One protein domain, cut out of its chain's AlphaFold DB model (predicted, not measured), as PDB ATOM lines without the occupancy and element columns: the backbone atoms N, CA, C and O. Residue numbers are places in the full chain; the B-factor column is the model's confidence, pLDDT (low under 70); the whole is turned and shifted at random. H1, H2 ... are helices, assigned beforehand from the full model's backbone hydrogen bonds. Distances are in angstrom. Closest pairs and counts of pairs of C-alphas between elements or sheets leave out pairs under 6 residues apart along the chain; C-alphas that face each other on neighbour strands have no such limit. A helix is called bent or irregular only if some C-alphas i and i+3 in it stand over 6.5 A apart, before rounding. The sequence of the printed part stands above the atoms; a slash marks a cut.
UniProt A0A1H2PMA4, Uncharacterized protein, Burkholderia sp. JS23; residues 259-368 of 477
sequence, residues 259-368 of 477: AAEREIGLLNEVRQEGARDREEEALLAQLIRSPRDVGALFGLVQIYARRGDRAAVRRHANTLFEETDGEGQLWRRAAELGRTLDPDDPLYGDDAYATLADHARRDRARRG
ATOM      1  N   ALA A 259     -51.376  79.319  25.932       70.88
ATOM      2  CA  ALA A 259     -52.312  79.203  24.813       70.88
ATOM      3  C   ALA A 259     -51.604  79.437  23.469       70.88
ATOM      4  O   ALA A 259     -51.755  78.629  22.557       70.88
ATOM      5  N   ALA A 260     -50.773  80.481  23.382       74.00
ATOM      6  CA  ALA A 260     -49.987  80.774  22.186       74.00
ATOM      7  C   ALA A 260     -48.937  79.686  21.892       74.00
ATOM      8  O   ALA A 260     -48.757  79.303  20.742       74.00
ATOM      9  N   GLU A 261     -48.275  79.138  22.913       74.00
ATOM     10  CA  GLU A 261     -47.314  78.039  22.745       74.00
ATOM     11  C   GLU A 261     -47.998  76.748  22.265       74.00
ATOM     12  O   GLU A 261     -47.463  76.057  21.395       74.00
ATOM     13  N   ARG A 262     -49.216  76.456  22.742       79.44
ATOM     14  CA  ARG A 262     -50.031  75.345  22.219       79.44
ATOM     15  C   ARG A 262     -50.470  75.586  20.777       79.44
ATOM     16  O   ARG A 262     -50.407  74.660  19.978       79.44
ATOM     17  N   GLU A 263     -50.875  76.802  20.427       77.69
ATOM     18  CA  GLU A 263     -51.263  77.155  19.057       77.69
ATOM     19  C   GLU A 263     -50.076  77.053  18.085       77.69
ATOM     20  O   GLU A 263     -50.209  76.479  17.007       77.69
ATOM     21  N   ILE A 264     -48.885  77.504  18.493       78.81
ATOM     22  CA  ILE A 264     -47.643  77.338  17.723       78.81
ATOM     23  C   ILE A 264     -47.287  75.853  17.571       78.81
ATOM     24  O   ILE A 264     -46.908  75.430  16.480       78.81
ATOM     25  N   GLY A 265     -47.435  75.053  18.631       81.69
ATOM     26  CA  GLY A 265     -47.251  73.601  18.573       81.69
ATOM     27  C   GLY A 265     -48.187  72.942  17.560       81.69
ATOM     28  O   GLY A 265     -47.722  72.226  16.679       81.69
ATOM     29  N   LEU A 266     -49.482  73.264  17.615       81.31
ATOM     30  CA  LEU A 266     -50.491  72.743  16.686       81.31
ATOM     31  C   LEU A 266     -50.229  73.174  15.235       81.31
ATOM     32  O   LEU A 266     -50.340  72.361  14.322       81.31
ATOM     33  N   LEU A 267     -49.838  74.429  15.001       75.88
ATOM     34  CA  LEU A 267     -49.491  74.924  13.664       75.88
ATOM     35  C   LEU A 267     -48.232  74.246  13.106       75.88
ATOM     36  O   LEU A 267     -48.164  73.954  11.909       75.88
ATOM     37  N   ASN A 268     -47.240  73.986  13.958       76.81
ATOM     38  CA  ASN A 268     -46.042  73.247  13.576       76.81
ATOM     39  C   ASN A 268     -46.349  71.773  13.299       76.81
ATOM     40  O   ASN A 268     -45.759  71.216  12.377       76.81
ATOM     41  N   GLU A 269     -47.260  71.153  14.050       75.25
ATOM     42  CA  GLU A 269     -47.732  69.785  13.809       75.25
ATOM     43  C   GLU A 269     -48.400  69.689  12.431       75.25
ATOM     44  O   GLU A 269     -47.960  68.915  11.588       75.25
ATOM     45  N   VAL A 270     -49.360  70.574  12.137       77.38
ATOM     46  CA  VAL A 270     -50.068  70.612  10.842       77.38
ATOM     47  C   VAL A 270     -49.109  70.873   9.672       77.38
ATOM     48  O   VAL A 270     -49.242  70.280   8.601       77.38
ATOM     49  N   ARG A 271     -48.106  71.743   9.853       66.50
ATOM     50  CA  ARG A 271     -47.084  71.998   8.822       66.50
ATOM     51  C   ARG A 271     -46.165  70.793   8.602       66.50
ATOM     52  O   ARG A 271     -45.766  70.551   7.464       66.50
ATOM     53  N   GLN A 272     -45.806  70.078   9.667       71.19
ATOM     54  CA  GLN A 272     -45.001  68.857   9.586       71.19
ATOM     55  C   GLN A 272     -45.786  67.705   8.968       71.19
ATOM     56  O   GLN A 272     -45.223  66.936   8.194       71.19
ATOM     57  N   GLU A 273     -47.080  67.611   9.249       65.94
ATOM     58  CA  GLU A 273     -47.964  66.609   8.662       65.94
ATOM     59  C   GLU A 273     -48.033  66.785   7.139       65.94
ATOM     60  O   GLU A 273     -47.669  65.874   6.398       65.94
ATOM     61  N   GLY A 274     -48.256  68.014   6.661       72.56
ATOM     62  CA  GLY A 274     -48.168  68.322   5.229       72.56
ATOM     63  C   GLY A 274     -46.754  68.231   4.624       72.56
ATOM     64  O   GLY A 274     -46.600  68.321   3.407       72.56
ATOM     65  N   ALA A 275     -45.691  68.108   5.425       72.06
ATOM     66  CA  ALA A 275     -44.348  67.806   4.918       72.06
ATOM     67  C   ALA A 275     -44.166  66.299   4.685       72.06
ATOM     68  O   ALA A 275     -43.626  65.916   3.652       72.06
ATOM     69  N   ARG A 276     -44.689  65.460   5.587       80.00
ATOM     70  CA  ARG A 276     -44.665  63.995   5.459       80.00
ATOM     71  C   ARG A 276     -45.494  63.517   4.273       80.00
ATOM     72  O   ARG A 276     -45.026  62.678   3.513       80.00
ATOM     73  N   ASP A 277     -46.667  64.114   4.070       82.31
ATOM     74  CA  ASP A 277     -47.523  63.792   2.923       82.31
ATOM     75  C   ASP A 277     -46.815  64.110   1.591       82.31
ATOM     76  O   ASP A 277     -46.900  63.351   0.628       82.31
ATOM     77  N   ARG A 278     -46.031  65.198   1.544       84.94
ATOM     78  CA  ARG A 278     -45.227  65.551   0.361       84.94
ATOM     79  C   ARG A 278     -44.058  64.593   0.123       84.94
ATOM     80  O   ARG A 278     -43.720  64.340  -1.031       84.94
ATOM     81  N   GLU A 279     -43.436  64.075   1.180       87.31
ATOM     82  CA  GLU A 279     -42.394  63.043   1.067       87.31
ATOM     83  C   GLU A 279     -42.975  61.725   0.539       87.31
ATOM     84  O   GLU A 279     -42.383  61.110  -0.346       87.31
ATOM     85  N   GLU A 280     -44.154  61.324   1.023       90.31
ATOM     86  CA  GLU A 280     -44.873  60.146   0.529       90.31
ATOM     87  C   GLU A 280     -45.184  60.279  -0.966       90.31
ATOM     88  O   GLU A 280     -44.829  59.395  -1.745       90.31
ATOM     89  N   GLU A 281     -45.768  61.401  -1.397       87.56
ATOM     90  CA  GLU A 281     -46.069  61.641  -2.814       87.56
ATOM     91  C   GLU A 281     -44.811  61.631  -3.694       87.56
ATOM     92  O   GLU A 281     -44.838  61.090  -4.802       87.56
ATOM     93  N   ALA A 282     -43.696  62.182  -3.206       88.38
ATOM     94  CA  ALA A 282     -42.428  62.161  -3.929       88.38
ATOM     95  C   ALA A 282     -41.883  60.733  -4.089       88.38
ATOM     96  O   ALA A 282     -41.464  60.357  -5.186       88.38
ATOM     97  N   LEU A 283     -41.940  59.921  -3.029       89.31
ATOM     98  CA  LEU A 283     -41.520  58.518  -3.059       89.31
ATOM     99  C   LEU A 283     -42.434  57.673  -3.955       89.31
ATOM    100  O   LEU A 283     -41.949  56.845  -4.723       89.31
ATOM    101  N   LEU A 284     -43.748  57.908  -3.921       88.06
ATOM    102  CA  LEU A 284     -44.699  57.252  -4.820       88.06
ATOM    103  C   LEU A 284     -44.443  57.640  -6.282       88.06
ATOM    104  O   LEU A 284     -44.449  56.776  -7.158       88.06
ATOM    105  N   ALA A 285     -44.166  58.917  -6.561       89.31
ATOM    106  CA  ALA A 285     -43.805  59.374  -7.900       89.31
ATOM    107  C   ALA A 285     -42.482  58.757  -8.383       89.31
ATOM    108  O   ALA A 285     -42.360  58.391  -9.557       89.31
ATOM    109  N   GLN A 286     -41.510  58.594  -7.484       88.06
ATOM    110  CA  GLN A 286     -40.271  57.872  -7.763       88.06
ATOM    111  C   GLN A 286     -40.546  56.402  -8.075       88.06
ATOM    112  O   GLN A 286     -39.989  55.892  -9.041       88.06
ATOM    113  N   LEU A 287     -41.464  55.753  -7.358       91.12
ATOM    114  CA  LEU A 287     -41.849  54.366  -7.616       91.12
ATOM    115  C   LEU A 287     -42.588  54.199  -8.956       91.12
ATOM    116  O   LEU A 287     -42.447  53.179  -9.618       91.12
ATOM    117  N   ILE A 288     -43.328  55.209  -9.423       91.88
ATOM    118  CA  ILE A 288     -43.913  55.186 -10.778       91.88
ATOM    119  C   ILE A 288     -42.815  55.209 -11.852       91.88
ATOM    120  O   ILE A 288     -42.944  54.549 -12.883       91.88
ATOM    121  N   ARG A 289     -41.735  55.965 -11.625       90.56
ATOM    122  CA  ARG A 289     -40.593  56.042 -12.550       90.56
ATOM    123  C   ARG A 289     -39.704  54.800 -12.469       90.56
ATOM    124  O   ARG A 289     -39.269  54.299 -13.501       90.56
ATOM    125  N   SER A 290     -39.478  54.317 -11.254       91.31
ATOM    126  CA  SER A 290     -38.603  53.202 -10.907       91.31
ATOM    127  C   SER A 290     -39.354  52.236  -9.982       91.31
ATOM    128  O   SER A 290     -39.203  52.313  -8.762       91.31
ATOM    129  N   PRO A 291     -40.149  51.297 -10.535       87.69
ATOM    130  CA  PRO A 291     -41.053  50.428  -9.762       87.69
ATOM    131  C   PRO A 291     -40.393  49.523  -8.722       87.69
ATOM    132  O   PRO A 291     -41.079  48.975  -7.864       87.69
ATOM    133  N   ARG A 292     -39.074  49.355  -8.811       89.44
ATOM    134  CA  ARG A 292     -38.264  48.442  -7.997       89.44
ATOM    135  C   ARG A 292     -37.144  49.162  -7.253       89.44
ATOM    136  O   ARG A 292     -36.133  48.566  -6.904       89.44
ATOM    137  N   ASP A 293     -37.294  50.467  -7.042       93.06
ATOM    138  CA  ASP A 293     -36.324  51.225  -6.265       93.06
ATOM    139  C   ASP A 293     -36.401  50.834  -4.781       93.06
ATOM    140  O   ASP A 293     -37.310  51.227  -4.043       93.06
ATOM    141  N   VAL A 294     -35.410  50.052  -4.357       92.31
ATOM    142  CA  VAL A 294     -35.223  49.549  -2.991       92.31
ATOM    143  C   VAL A 294     -35.204  50.697  -1.973       92.31
ATOM    144  O   VAL A 294     -35.761  50.568  -0.879       92.31
ATOM    145  N   GLY A 295     -34.615  51.844  -2.327       91.75
ATOM    146  CA  GLY A 295     -34.562  53.018  -1.456       91.75
ATOM    147  C   GLY A 295     -35.940  53.647  -1.256       91.75
ATOM    148  O   GLY A 295     -36.333  53.933  -0.121       91.75
ATOM    149  N   ALA A 296     -36.701  53.800  -2.342       92.19
ATOM    150  CA  ALA A 296     -38.050  54.360  -2.296       92.19
ATOM    151  C   ALA A 296     -39.031  53.446  -1.538       92.19
ATOM    152  O   ALA A 296     -39.796  53.918  -0.693       92.19
ATOM    153  N   LEU A 297     -38.957  52.132  -1.777       93.75
ATOM    154  CA  LEU A 297     -39.747  51.123  -1.062       93.75
ATOM    155  C   LEU A 297     -39.473  51.150   0.446       93.75
ATOM    156  O   LEU A 297     -40.412  51.170   1.244       93.75
ATOM    157  N   PHE A 298     -38.201  51.221   0.851       95.19
ATOM    158  CA  PHE A 298     -37.835  51.352   2.262       95.19
ATOM    159  C   PHE A 298     -38.326  52.673   2.880       95.19
ATOM    160  O   PHE A 298     -38.789  52.691   4.024       95.19
ATOM    161  N   GLY A 299     -38.265  53.779   2.132       93.19
ATOM    162  CA  GLY A 299     -38.816  55.070   2.551       93.19
ATOM    163  C   GLY A 299     -40.314  54.992   2.863       93.19
ATOM    164  O   GLY A 299     -40.742  55.418   3.937       93.19
ATOM    165  N   LEU A 300     -41.095  54.363   1.979       93.94
ATOM    166  CA  LEU A 300     -42.529  54.140   2.192       93.94
ATOM    167  C   LEU A 300     -42.794  53.246   3.406       93.94
ATOM    168  O   LEU A 300     -43.647  53.578   4.228       93.94
ATOM    169  N   VAL A 301     -42.028  52.161   3.580       95.19
ATOM    170  CA  VAL A 301     -42.122  51.305   4.777       95.19
ATOM    171  C   VAL A 301     -41.929  52.126   6.053       95.19
ATOM    172  O   VAL A 301     -42.725  51.995   6.978       95.19
ATOM    173  N   GLN A 302     -40.940  53.020   6.112       94.38
ATOM    174  CA  GLN A 302     -40.723  53.872   7.289       94.38
ATOM    175  C   GLN A 302     -41.872  54.852   7.556       94.38
ATOM    176  O   GLN A 302     -42.238  55.070   8.715       94.38
ATOM    177  N   ILE A 303     -42.419  55.475   6.509       93.25
ATOM    178  CA  ILE A 303     -43.533  56.423   6.644       93.25
ATOM    179  C   ILE A 303     -44.777  55.691   7.153       93.25
ATOM    180  O   ILE A 303     -45.352  56.094   8.168       93.25
ATOM    181  N   TYR A 304     -45.142  54.569   6.528       93.50
ATOM    182  CA  TYR A 304     -46.303  53.784   6.948       93.50
ATOM    183  C   TYR A 304     -46.106  53.114   8.307       93.50
ATOM    184  O   TYR A 304     -47.069  52.999   9.066       93.50
ATOM    185  N   ALA A 305     -44.871  52.757   8.666       94.50
ATOM    186  CA  ALA A 305     -44.562  52.224   9.985       94.50
ATOM    187  C   ALA A 305     -44.822  53.252  11.088       94.50
ATOM    188  O   ALA A 305     -45.486  52.946  12.076       94.50
ATOM    189  N   ARG A 306     -44.387  54.503  10.887       92.38
ATOM    190  CA  ARG A 306     -44.694  55.612  11.807       92.38
ATOM    191  C   ARG A 306     -46.189  55.922  11.877       92.38
ATOM    192  O   ARG A 306     -46.670  56.338  12.927       92.38
ATOM    193  N   ARG A 307     -46.920  55.711  10.779       91.69
ATOM    194  CA  ARG A 307     -48.381  55.873  10.707       91.69
ATOM    195  C   ARG A 307     -49.152  54.701  11.334       91.69
ATOM    196  O   ARG A 307     -50.344  54.831  11.590       91.69
ATOM    197  N   GLY A 308     -48.485  53.571  11.584       91.56
ATOM    198  CA  GLY A 308     -49.088  52.353  12.124       91.56
ATOM    199  C   GLY A 308     -49.929  51.563  11.114       91.56
ATOM    200  O   GLY A 308     -50.712  50.701  11.515       91.56
ATOM    201  N   ASP A 309     -49.792  51.834   9.811       94.06
ATOM    202  CA  ASP A 309     -50.520  51.094   8.777       94.06
ATOM    203  C   ASP A 309     -49.802  49.777   8.455       94.06
ATOM    204  O   ASP A 309     -48.961  49.688   7.556       94.06
ATOM    205  N   ARG A 310     -50.163  48.731   9.203       94.31
ATOM    206  CA  ARG A 310     -49.606  47.378   9.042       94.31
ATOM    207  C   ARG A 310     -49.782  46.828   7.625       94.31
ATOM    208  O   ARG A 310     -48.896  46.152   7.110       94.31
ATOM    209  N   ALA A 311     -50.917  47.107   6.981       92.81
ATOM    210  CA  ALA A 311     -51.222  46.548   5.669       92.81
ATOM    211  C   ALA A 311     -50.365  47.192   4.572       92.81
ATOM    212  O   ALA A 311     -49.859  46.481   3.697       92.81
ATOM    213  N   ALA A 312     -50.180  48.514   4.634       91.38
ATOM    214  CA  ALA A 312     -49.305  49.238   3.719       91.38
ATOM    215  C   ALA A 312     -47.835  48.839   3.917       91.38
ATOM    216  O   ALA A 312     -47.155  48.513   2.942       91.38
ATOM    217  N   VAL A 313     -47.374  48.760   5.172       94.62
ATOM    218  CA  VAL A 313     -46.016  48.297   5.502       94.62
ATOM    219  C   VAL A 313     -45.752  46.913   4.924       94.62
ATOM    220  O   VAL A 313     -44.774  46.745   4.200       94.62
ATOM    221  N   ARG A 314     -46.638  45.938   5.160       93.50
ATOM    222  CA  ARG A 314     -46.468  44.571   4.649       93.50
ATOM    223  C   ARG A 314     -46.411  44.517   3.125       93.50
ATOM    224  O   ARG A 314     -45.595  43.788   2.572       93.50
ATOM    225  N   ARG A 315     -47.243  45.304   2.433       93.44
ATOM    226  CA  ARG A 315     -47.234  45.365   0.964       93.44
ATOM    227  C   ARG A 315     -45.874  45.827   0.438       93.44
ATOM    228  O   ARG A 315     -45.299  45.151  -0.408       93.44
ATOM    229  N   HIS A 316     -45.373  46.957   0.934       93.56
ATOM    230  CA  HIS A 316     -44.104  47.516   0.465       93.56
ATOM    231  C   HIS A 316     -42.899  46.704   0.940       93.56
ATOM    232  O   HIS A 316     -41.932  46.569   0.199       93.56
ATOM    233  N   ALA A 317     -42.975  46.110   2.133       93.38
ATOM    234  CA  ALA A 317     -41.956  45.202   2.633       93.38
ATOM    235  C   ALA A 317     -41.869  43.921   1.796       93.38
ATOM    236  O   ALA A 317     -40.766  43.478   1.523       93.38
ATOM    237  N   ASN A 318     -42.986  43.356   1.331       93.00
ATOM    238  CA  ASN A 318     -42.943  42.182   0.460       93.00
ATOM    239  C   ASN A 318     -42.244  42.491  -0.875       93.00
ATOM    240  O   ASN A 318     -41.375  41.745  -1.298       93.00
ATOM    241  N   THR A 319     -42.546  43.633  -1.498       92.62
ATOM    242  CA  THR A 319     -41.827  44.060  -2.713       92.62
ATOM    243  C   THR A 319     -40.349  44.339  -2.428       92.62
ATOM    244  O   THR A 319     -39.491  43.988  -3.224       92.62
ATOM    245  N   LEU A 320     -40.028  44.935  -1.276       93.25
ATOM    246  CA  LEU A 320     -38.639  45.144  -0.864       93.25
ATOM    247  C   LEU A 320     -37.900  43.812  -0.670       93.25
ATOM    248  O   LEU A 320     -36.745  43.698  -1.066       93.25
ATOM    249  N   PHE A 321     -38.561  42.818  -0.076       90.62
ATOM    250  CA  PHE A 321     -38.031  41.470   0.109       90.62
ATOM    251  C   PHE A 321     -37.754  40.794  -1.231       90.62
ATOM    252  O   PHE A 321     -36.661  40.277  -1.419       90.62
ATOM    253  N   GLU A 322     -38.707  40.862  -2.166       90.12
ATOM    254  CA  GLU A 322     -38.580  40.307  -3.518       90.12
ATOM    255  C   GLU A 322     -37.384  40.891  -4.286       90.12
ATOM    256  O   GLU A 322     -36.733  40.160  -5.022       90.12
ATOM    257  N   GLU A 323     -37.068  42.179  -4.109       92.25
ATOM    258  CA  GLU A 323     -35.932  42.804  -4.809       92.25
ATOM    259  C   GLU A 323     -34.584  42.637  -4.114       92.25
ATOM    260  O   GLU A 323     -33.539  42.704  -4.758       92.25
ATOM    261  N   THR A 324     -34.582  42.484  -2.794       90.19
ATOM    262  CA  THR A 324     -33.339  42.360  -2.013       90.19
ATOM    263  C   THR A 324     -32.978  40.923  -1.704       90.19
ATOM    264  O   THR A 324     -31.969  40.674  -1.048       90.19
ATOM    265  N   ASP A 325     -33.833  39.999  -2.124       84.56
ATOM    266  CA  ASP A 325     -33.858  38.635  -1.651       84.56
ATOM    267  C   ASP A 325     -33.730  38.541  -0.116       84.56
ATOM    268  O   ASP A 325     -32.960  37.750   0.420       84.56
ATOM    269  N   GLY A 326     -34.432  39.414   0.617       85.31
ATOM    270  CA  GLY A 326     -34.345  39.498   2.081       85.31
ATOM    271  C   GLY A 326     -32.925  39.640   2.640       85.31
ATOM    272  O   GLY A 326     -32.680  39.347   3.814       85.31
ATOM    273  N   GLU A 327     -31.980  40.096   1.825       80.94
ATOM    274  CA  GLU A 327     -30.607  40.346   2.214       80.94
ATOM    275  C   GLU A 327     -30.309  41.853   2.243       80.94
ATOM    276  O   GLU A 327     -31.064  42.720   1.800       80.94
ATOM    277  N   GLY A 328     -29.179  42.209   2.850       86.00
ATOM    278  CA  GLY A 328     -28.731  43.598   2.926       86.00
ATOM    279  C   GLY A 328     -29.205  44.372   4.161       86.00
ATOM    280  O   GLY A 328     -29.876  43.875   5.069       86.00
ATOM    281  N   GLN A 329     -28.725  45.615   4.272       90.69
ATOM    282  CA  GLN A 329     -28.979  46.461   5.449       90.69
ATOM    283  C   GLN A 329     -30.374  47.095   5.432       90.69
ATOM    284  O   GLN A 329     -30.978  47.271   6.490       90.69
ATOM    285  N   LEU A 330     -30.881  47.434   4.242       90.56
ATOM    286  CA  LEU A 330     -32.201  48.050   4.077       90.56
ATOM    287  C   LEU A 330     -33.309  47.069   4.452       90.56
ATOM    288  O   LEU A 330     -34.196  47.436   5.222       90.56
ATOM    289  N   TRP A 331     -33.198  45.812   4.011       93.19
ATOM    290  CA  TRP A 331     -34.113  44.758   4.432       93.19
ATOM    291  C   TRP A 331     -34.090  44.548   5.946       93.19
ATOM    292  O   TRP A 331     -35.138  44.596   6.574       93.19
ATOM    293  N   ARG A 332     -32.910  44.398   6.566       92.56
ATOM    294  CA  ARG A 332     -32.810  44.189   8.023       92.56
ATOM    295  C   ARG A 332     -33.504  45.286   8.833       92.56
ATOM    296  O   ARG A 332     -34.229  44.976   9.774       92.56
ATOM    297  N   ARG A 333     -33.345  46.554   8.441       92.94
ATOM    298  CA  ARG A 333     -34.069  47.670   9.076       92.94
ATOM    299  C   ARG A 333     -35.569  47.632   8.790       92.94
ATOM    300  O   ARG A 333     -36.360  47.935   9.676       92.94
ATOM    301  N   ALA A 334     -35.973  47.280   7.570       93.75
ATOM    302  CA  ALA A 334     -37.384  47.135   7.218       93.75
ATOM    303  C   ALA A 334     -38.054  46.010   8.019       93.75
ATOM    304  O   ALA A 334     -39.162  46.194   8.512       93.75
ATOM    305  N   ALA A 335     -37.365  44.882   8.190       93.44
ATOM    306  CA  ALA A 335     -37.819  43.749   8.980       93.44
ATOM    307  C   ALA A 335     -37.899  44.095  10.467       93.44
ATOM    308  O   ALA A 335     -38.868  43.728  11.120       93.44
ATOM    309  N   GLU A 336     -36.947  44.862  11.002       92.94
ATOM    310  CA  GLU A 336     -37.026  45.383  12.370       92.94
ATOM    311  C   GLU A 336     -38.269  46.266  12.561       92.94
ATOM    312  O   GLU A 336     -39.057  46.037  13.479       92.94
ATOM    313  N   LEU A 337     -38.509  47.213  11.647       93.31
ATOM    314  CA  LEU A 337     -39.721  48.039  11.660       93.31
ATOM    315  C   LEU A 337     -40.992  47.187  11.531       93.31
ATOM    316  O   LEU A 337     -41.956  47.413  12.262       93.31
ATOM    317  N   GLY A 338     -40.979  46.175  10.663       93.19
ATOM    318  CA  GLY A 338     -42.056  45.199  10.508       93.19
ATOM    319  C   GLY A 338     -42.359  44.448  11.805       93.19
ATOM    320  O   GLY A 338     -43.498  44.482  12.263       93.19
ATOM    321  N   ARG A 339     -41.338  43.882  12.465       93.31
ATOM    322  CA  ARG A 339     -41.460  43.173  13.756       93.31
ATOM    323  C   ARG A 339     -42.047  44.051  14.854       93.31
ATOM    324  O   ARG A 339     -42.813  43.561  15.674       93.31
ATOM    325  N   THR A 340     -41.702  45.344  14.896       93.75
ATOM    326  CA  THR A 340     -42.279  46.251  15.908       93.75
ATOM    327  C   THR A 340     -43.783  46.465  15.730       93.75
ATOM    328  O   THR A 340     -44.479  46.760  16.701       93.75
ATOM    329  N   LEU A 341     -44.294  46.314  14.506       92.94
ATOM    330  CA  LEU A 341     -45.705  46.512  14.171       92.94
ATOM    331  C   LEU A 341     -46.509  45.216  14.194       92.94
ATOM    332  O   LEU A 341     -47.666  45.237  14.633       92.94
ATOM    333  N   ASP A 342     -45.912  44.137  13.690       91.06
ATOM    334  CA  ASP A 342     -46.482  42.799  13.576       91.06
ATOM    335  C   ASP A 342     -45.399  41.736  13.872       91.06
ATOM    336  O   ASP A 342     -44.682  41.296  12.967       91.06
ATOM    337  N   PRO A 343     -45.222  41.358  15.153       89.69
ATOM    338  CA  PRO A 343     -44.237  40.356  15.563       89.69
ATOM    339  C   PRO A 343     -44.559  38.940  15.072       89.69
ATOM    340  O   PRO A 343     -43.664  38.101  15.019       89.69
ATOM    341  N   ASP A 344     -45.829  38.673  14.757       87.50
ATOM    342  CA  ASP A 344     -46.320  37.348  14.378       87.50
ATOM    343  C   ASP A 344     -46.156  37.076  12.870       87.50
ATOM    344  O   ASP A 344     -46.365  35.944  12.424       87.50
ATOM    345  N   ASP A 345     -45.781  38.086  12.070       88.69
ATOM    346  CA  ASP A 345     -45.607  37.924  10.626       88.69
ATOM    347  C   ASP A 345     -44.303  37.155  10.308       88.69
ATOM    348  O   ASP A 345     -43.196  37.653  10.560       88.69
ATOM    349  N   PRO A 346     -44.395  35.948   9.709       87.50
ATOM    350  CA  PRO A 346     -43.229  35.138   9.371       87.50
ATOM    351  C   PRO A 346     -42.318  35.784   8.322       87.50
ATOM    352  O   PRO A 346     -41.168  35.359   8.210       87.50
ATOM    353  N   LEU A 347     -42.798  36.782   7.565       88.31
ATOM    354  CA  LEU A 347     -41.997  37.544   6.601       88.31
ATOM    355  C   LEU A 347     -40.829  38.254   7.282       88.31
ATOM    356  O   LEU A 347     -39.776  38.426   6.679       88.31
ATOM    357  N   TYR A 348     -41.005  38.677   8.532       89.50
ATOM    358  CA  TYR A 348     -39.965  39.397   9.243       89.50
ATOM    359  C   TYR A 348     -39.096  38.488  10.098       89.50
ATOM    360  O   TYR A 348     -38.137  38.994  10.658       89.50
ATOM    361  N   GLY A 349     -39.378  37.192  10.236       81.31
ATOM    362  CA  GLY A 349     -38.559  36.270  11.033       81.31
ATOM    363  C   GLY A 349     -37.149  36.069  10.464       81.31
ATOM    364  O   GLY A 349     -36.891  36.366   9.303       81.31
ATOM    365  N   ASP A 350     -36.222  35.548  11.271       72.31
ATOM    366  CA  ASP A 350     -34.873  35.200  10.780       72.31
ATOM    367  C   ASP A 350     -34.920  34.059   9.740       72.31
ATOM    368  O   ASP A 350     -34.042  33.947   8.888       72.31
ATOM    369  N   ASP A 351     -36.013  33.290   9.739       67.38
ATOM    370  CA  ASP A 351     -36.300  32.208   8.799       67.38
ATOM    371  C   ASP A 351     -37.189  32.637   7.617       67.38
ATOM    372  O   ASP A 351     -37.742  31.767   6.946       67.38
ATOM    373  N   ALA A 352     -37.351  33.941   7.341       68.38
ATOM    374  CA  ALA A 352     -38.281  34.481   6.329       68.38
ATOM    375  C   ALA A 352     -38.255  33.730   4.982       68.38
ATOM    376  O   ALA A 352     -39.298  33.450   4.386       68.38
ATOM    377  N   TYR A 353     -37.059  33.338   4.529       58.44
ATOM    378  CA  TYR A 353     -36.863  32.514   3.334       58.44
ATOM    379  C   TYR A 353     -37.431  31.107   3.460       58.44
ATOM    380  O   TYR A 353     -38.108  30.619   2.553       58.44
ATOM    381  N   ALA A 354     -37.158  30.441   4.579       62.56
ATOM    382  CA  ALA A 354     -37.669  29.111   4.845       62.56
ATOM    383  C   ALA A 354     -39.194  29.148   4.973       62.56
ATOM    384  O   ALA A 354     -39.861  28.309   4.373       62.56
ATOM    385  N   THR A 355     -39.769  30.144   5.652       64.19
ATOM    386  CA  THR A 355     -41.224  30.308   5.766       64.19
ATOM    387  C   THR A 355     -41.885  30.635   4.434       64.19
ATOM    388  O   THR A 355     -42.929  30.041   4.146       64.19
ATOM    389  N   LEU A 356     -41.303  31.498   3.592       63.81
ATOM    390  CA  LEU A 356     -41.850  31.802   2.264       63.81
ATOM    391  C   LEU A 356     -41.752  30.594   1.322       63.81
ATOM    392  O   LEU A 356     -42.729  30.257   0.651       63.81
ATOM    393  N   ALA A 357     -40.620  29.882   1.323       62.44
ATOM    394  CA  ALA A 357     -40.451  28.646   0.561       62.44
ATOM    395  C   ALA A 357     -41.440  27.563   1.014       62.44
ATOM    396  O   ALA A 357     -41.997  26.835   0.191       62.44
ATOM    397  N   ASP A 358     -41.714  27.470   2.314       69.31
ATOM    398  CA  ASP A 358     -42.653  26.500   2.863       69.31
ATOM    399  C   ASP A 358     -44.117  26.874   2.585       69.31
ATOM    400  O   ASP A 358     -44.934  26.000   2.295       69.31
ATOM    401  N   HIS A 359     -44.458  28.167   2.578       63.56
ATOM    402  CA  HIS A 359     -45.760  28.653   2.109       63.56
ATOM    403  C   HIS A 359     -45.943  28.410   0.611       63.56
ATOM    404  O   HIS A 359     -46.972  27.873   0.212       63.56
ATOM    405  N   ALA A 360     -44.928  28.690  -0.211       67.94
ATOM    406  CA  ALA A 360     -44.952  28.397  -1.640       67.94
ATOM    407  C   ALA A 360     -45.092  26.888  -1.914       67.94
ATOM    408  O   ALA A 360     -45.855  26.491  -2.797       67.94
ATOM    409  N   ARG A 361     -44.422  26.028  -1.127       68.12
ATOM    410  CA  ARG A 361     -44.605  24.565  -1.178       68.12
ATOM    411  C   ARG A 361     -46.020  24.151  -0.780       68.12
ATOM    412  O   ARG A 361     -46.628  23.359  -1.498       68.12
ATOM    413  N   ARG A 362     -46.573  24.699   0.307       66.81
ATOM    414  CA  ARG A 362     -47.951  24.416   0.754       66.81
ATOM    415  C   ARG A 362     -48.997  24.891  -0.252       66.81
ATOM    416  O   ARG A 362     -49.947  24.159  -0.513       66.81
ATOM    417  N   ASP A 363     -48.820  26.060  -0.855       66.56
ATOM    418  CA  ASP A 363     -49.727  26.592  -1.874       66.56
ATOM    419  C   ASP A 363     -49.639  25.826  -3.193       66.56
ATOM    420  O   ASP A 363     -50.656  25.639  -3.862       66.56
ATOM    421  N   ARG A 364     -48.447  25.350  -3.568       65.06
ATOM    422  CA  ARG A 364     -48.262  24.474  -4.732       65.06
ATOM    423  C   ARG A 364     -48.873  23.087  -4.483       65.06
ATOM    424  O   ARG A 364     -49.551  22.565  -5.363       65.06
ATOM    425  N   ALA A 365     -48.749  22.546  -3.268       69.94
ATOM    426  CA  ALA A 365     -49.422  21.311  -2.851       69.94
ATOM    427  C   ALA A 365     -50.956  21.456  -2.819       69.94
ATOM    428  O   ALA A 365     -51.667  20.548  -3.240       69.94
ATOM    429  N   ARG A 366     -51.480  22.613  -2.385       72.50
ATOM    430  CA  ARG A 366     -52.923  22.923  -2.413       72.50
ATOM    431  C   ARG A 366     -53.470  23.129  -3.826       72.50
ATOM    432  O   ARG A 366     -54.629  22.811  -4.065       72.50
ATOM    433  N   ARG A 367     -52.657  23.658  -4.747       75.56
ATOM    434  CA  ARG A 367     -53.014  23.830  -6.166       75.56
ATOM    435  C   ARG A 367     -52.895  22.550  -6.993       75.56
ATOM    436  O   ARG A 367     -53.408  22.519  -8.102       75.56
ATOM    437  N   GLY A 368     -52.258  21.506  -6.463       65.69
ATOM    438  CA  GLY A 368     -52.014  20.265  -7.204       65.69
ATOM    439  C   GLY A 368     -50.905  20.371  -8.259       65.69
ATOM    440  O   GLY A 368     -50.666  19.398  -8.961       65.69
TER     441      GLY A 368
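What this domain is: This is residues 259 to 368 of the 477 residues of an uncharacterized protein of Burkholderia sp. JS23 (UniProt A0A1H2PMA4). A small bundle of three helices side by side, H2, H3 and H4, forms the body, their centres making a triangle, and two arms stick out from it toward opposite ends of the longest axis. One arm is residues 259 to 275 of the long helix H1, whose later residues 276 to 287 pack on H2; the other is residues 357 to 368, of which 357 to 367 belong to H5, a helix joined to the body by a loop and touching no other helix. The printed part has 110 residues, with five named helices in the order H1, H2, H3, H4, H5 and no named strand, and its class is all helix. The whole is loose, with a radius of gyration of the C-alphas of 17.5 A, and spans 66 by 32 by 27 A, the two arms making much of the length.

Where its parts are: The printed part begins with H1, residues 259 to 289, the longest helix, which measures 45.5 A from first to last C-alpha; C-alpha 259 is at (-52.312, 79.203, 24.813) and C-alpha 289 at (-40.593, 56.042, -12.550). H2 follows as residues 294 to 307, 20.0 A from first to last C-alpha, starting with C-alpha 294 at (-35.223, 49.549, -2.991). H3 takes residues 310 to 324 and measures 20.3 A. H4 takes residues 328 to 341 and measures 20.6 A. H5 is residues 352 to 367, 22.1 A long, ending with C-alpha 367 at (-53.014, 23.830, -6.166). No helix is bent or irregular.

How they stand to each other: H2 is the hub, touching three other helices. H2, H3 and H4 form an up and down bundle, each helix running against the one before it in the chain. H2 and H3 are a helical hairpin and touch at a shallow tilt of 18 degrees, opposite ways; their closest C-alphas, those of Val 301 and Val 313, are 5.0 A apart. H3 and H4, a helical hairpin too, touch at a shallow tilt of 18 degrees, opposite ways, with the C-alphas of Arg 310 and Leu 341 closest at 6.5 A. H2 and H4 touch and run the same way at a shallow tilt of 17 degrees, and their closest C-alphas, those of Phe 298 and Ala 334, are 6.5 A apart. H1 touches H2 with residues 276 to 287 alone, and the closest C-alphas are those of Leu 283 and Ala 296, 5.5 A apart. These two are a helical hairpin as well, running opposite ways at a shallow tilt of 32 degrees, only just short of steep. H1 is apart from H3, H4 and H5. H5 is apart from H2, H3 and H4 too. In H2, H3, H4 and H5 every O i to N i+4 pair is within hydrogen-bond range; in H1 26 of 27 are.

The domain as a whole: The two C-alphas farthest apart are those of Ala 260 and Gly 368, at 67.3 A. Without the stretches that stand free, residues 259 to 275 and 357 to 368, the body has 81 residues, spans 35 by 23 by 18 A and has a radius of gyration of 12.0 A. The printed part has no cut. The links from H1 to H2, H2 to H3 and H3 to H4 are tight, and the ten residues from H4 to H5 are a short link; no link is long. The mean pLDDT of the printed part is 84.2. Confidence in the model is under 70 at residues 271, 273, 351 to 365 and 368, and H5 has a mean pLDDT of 67.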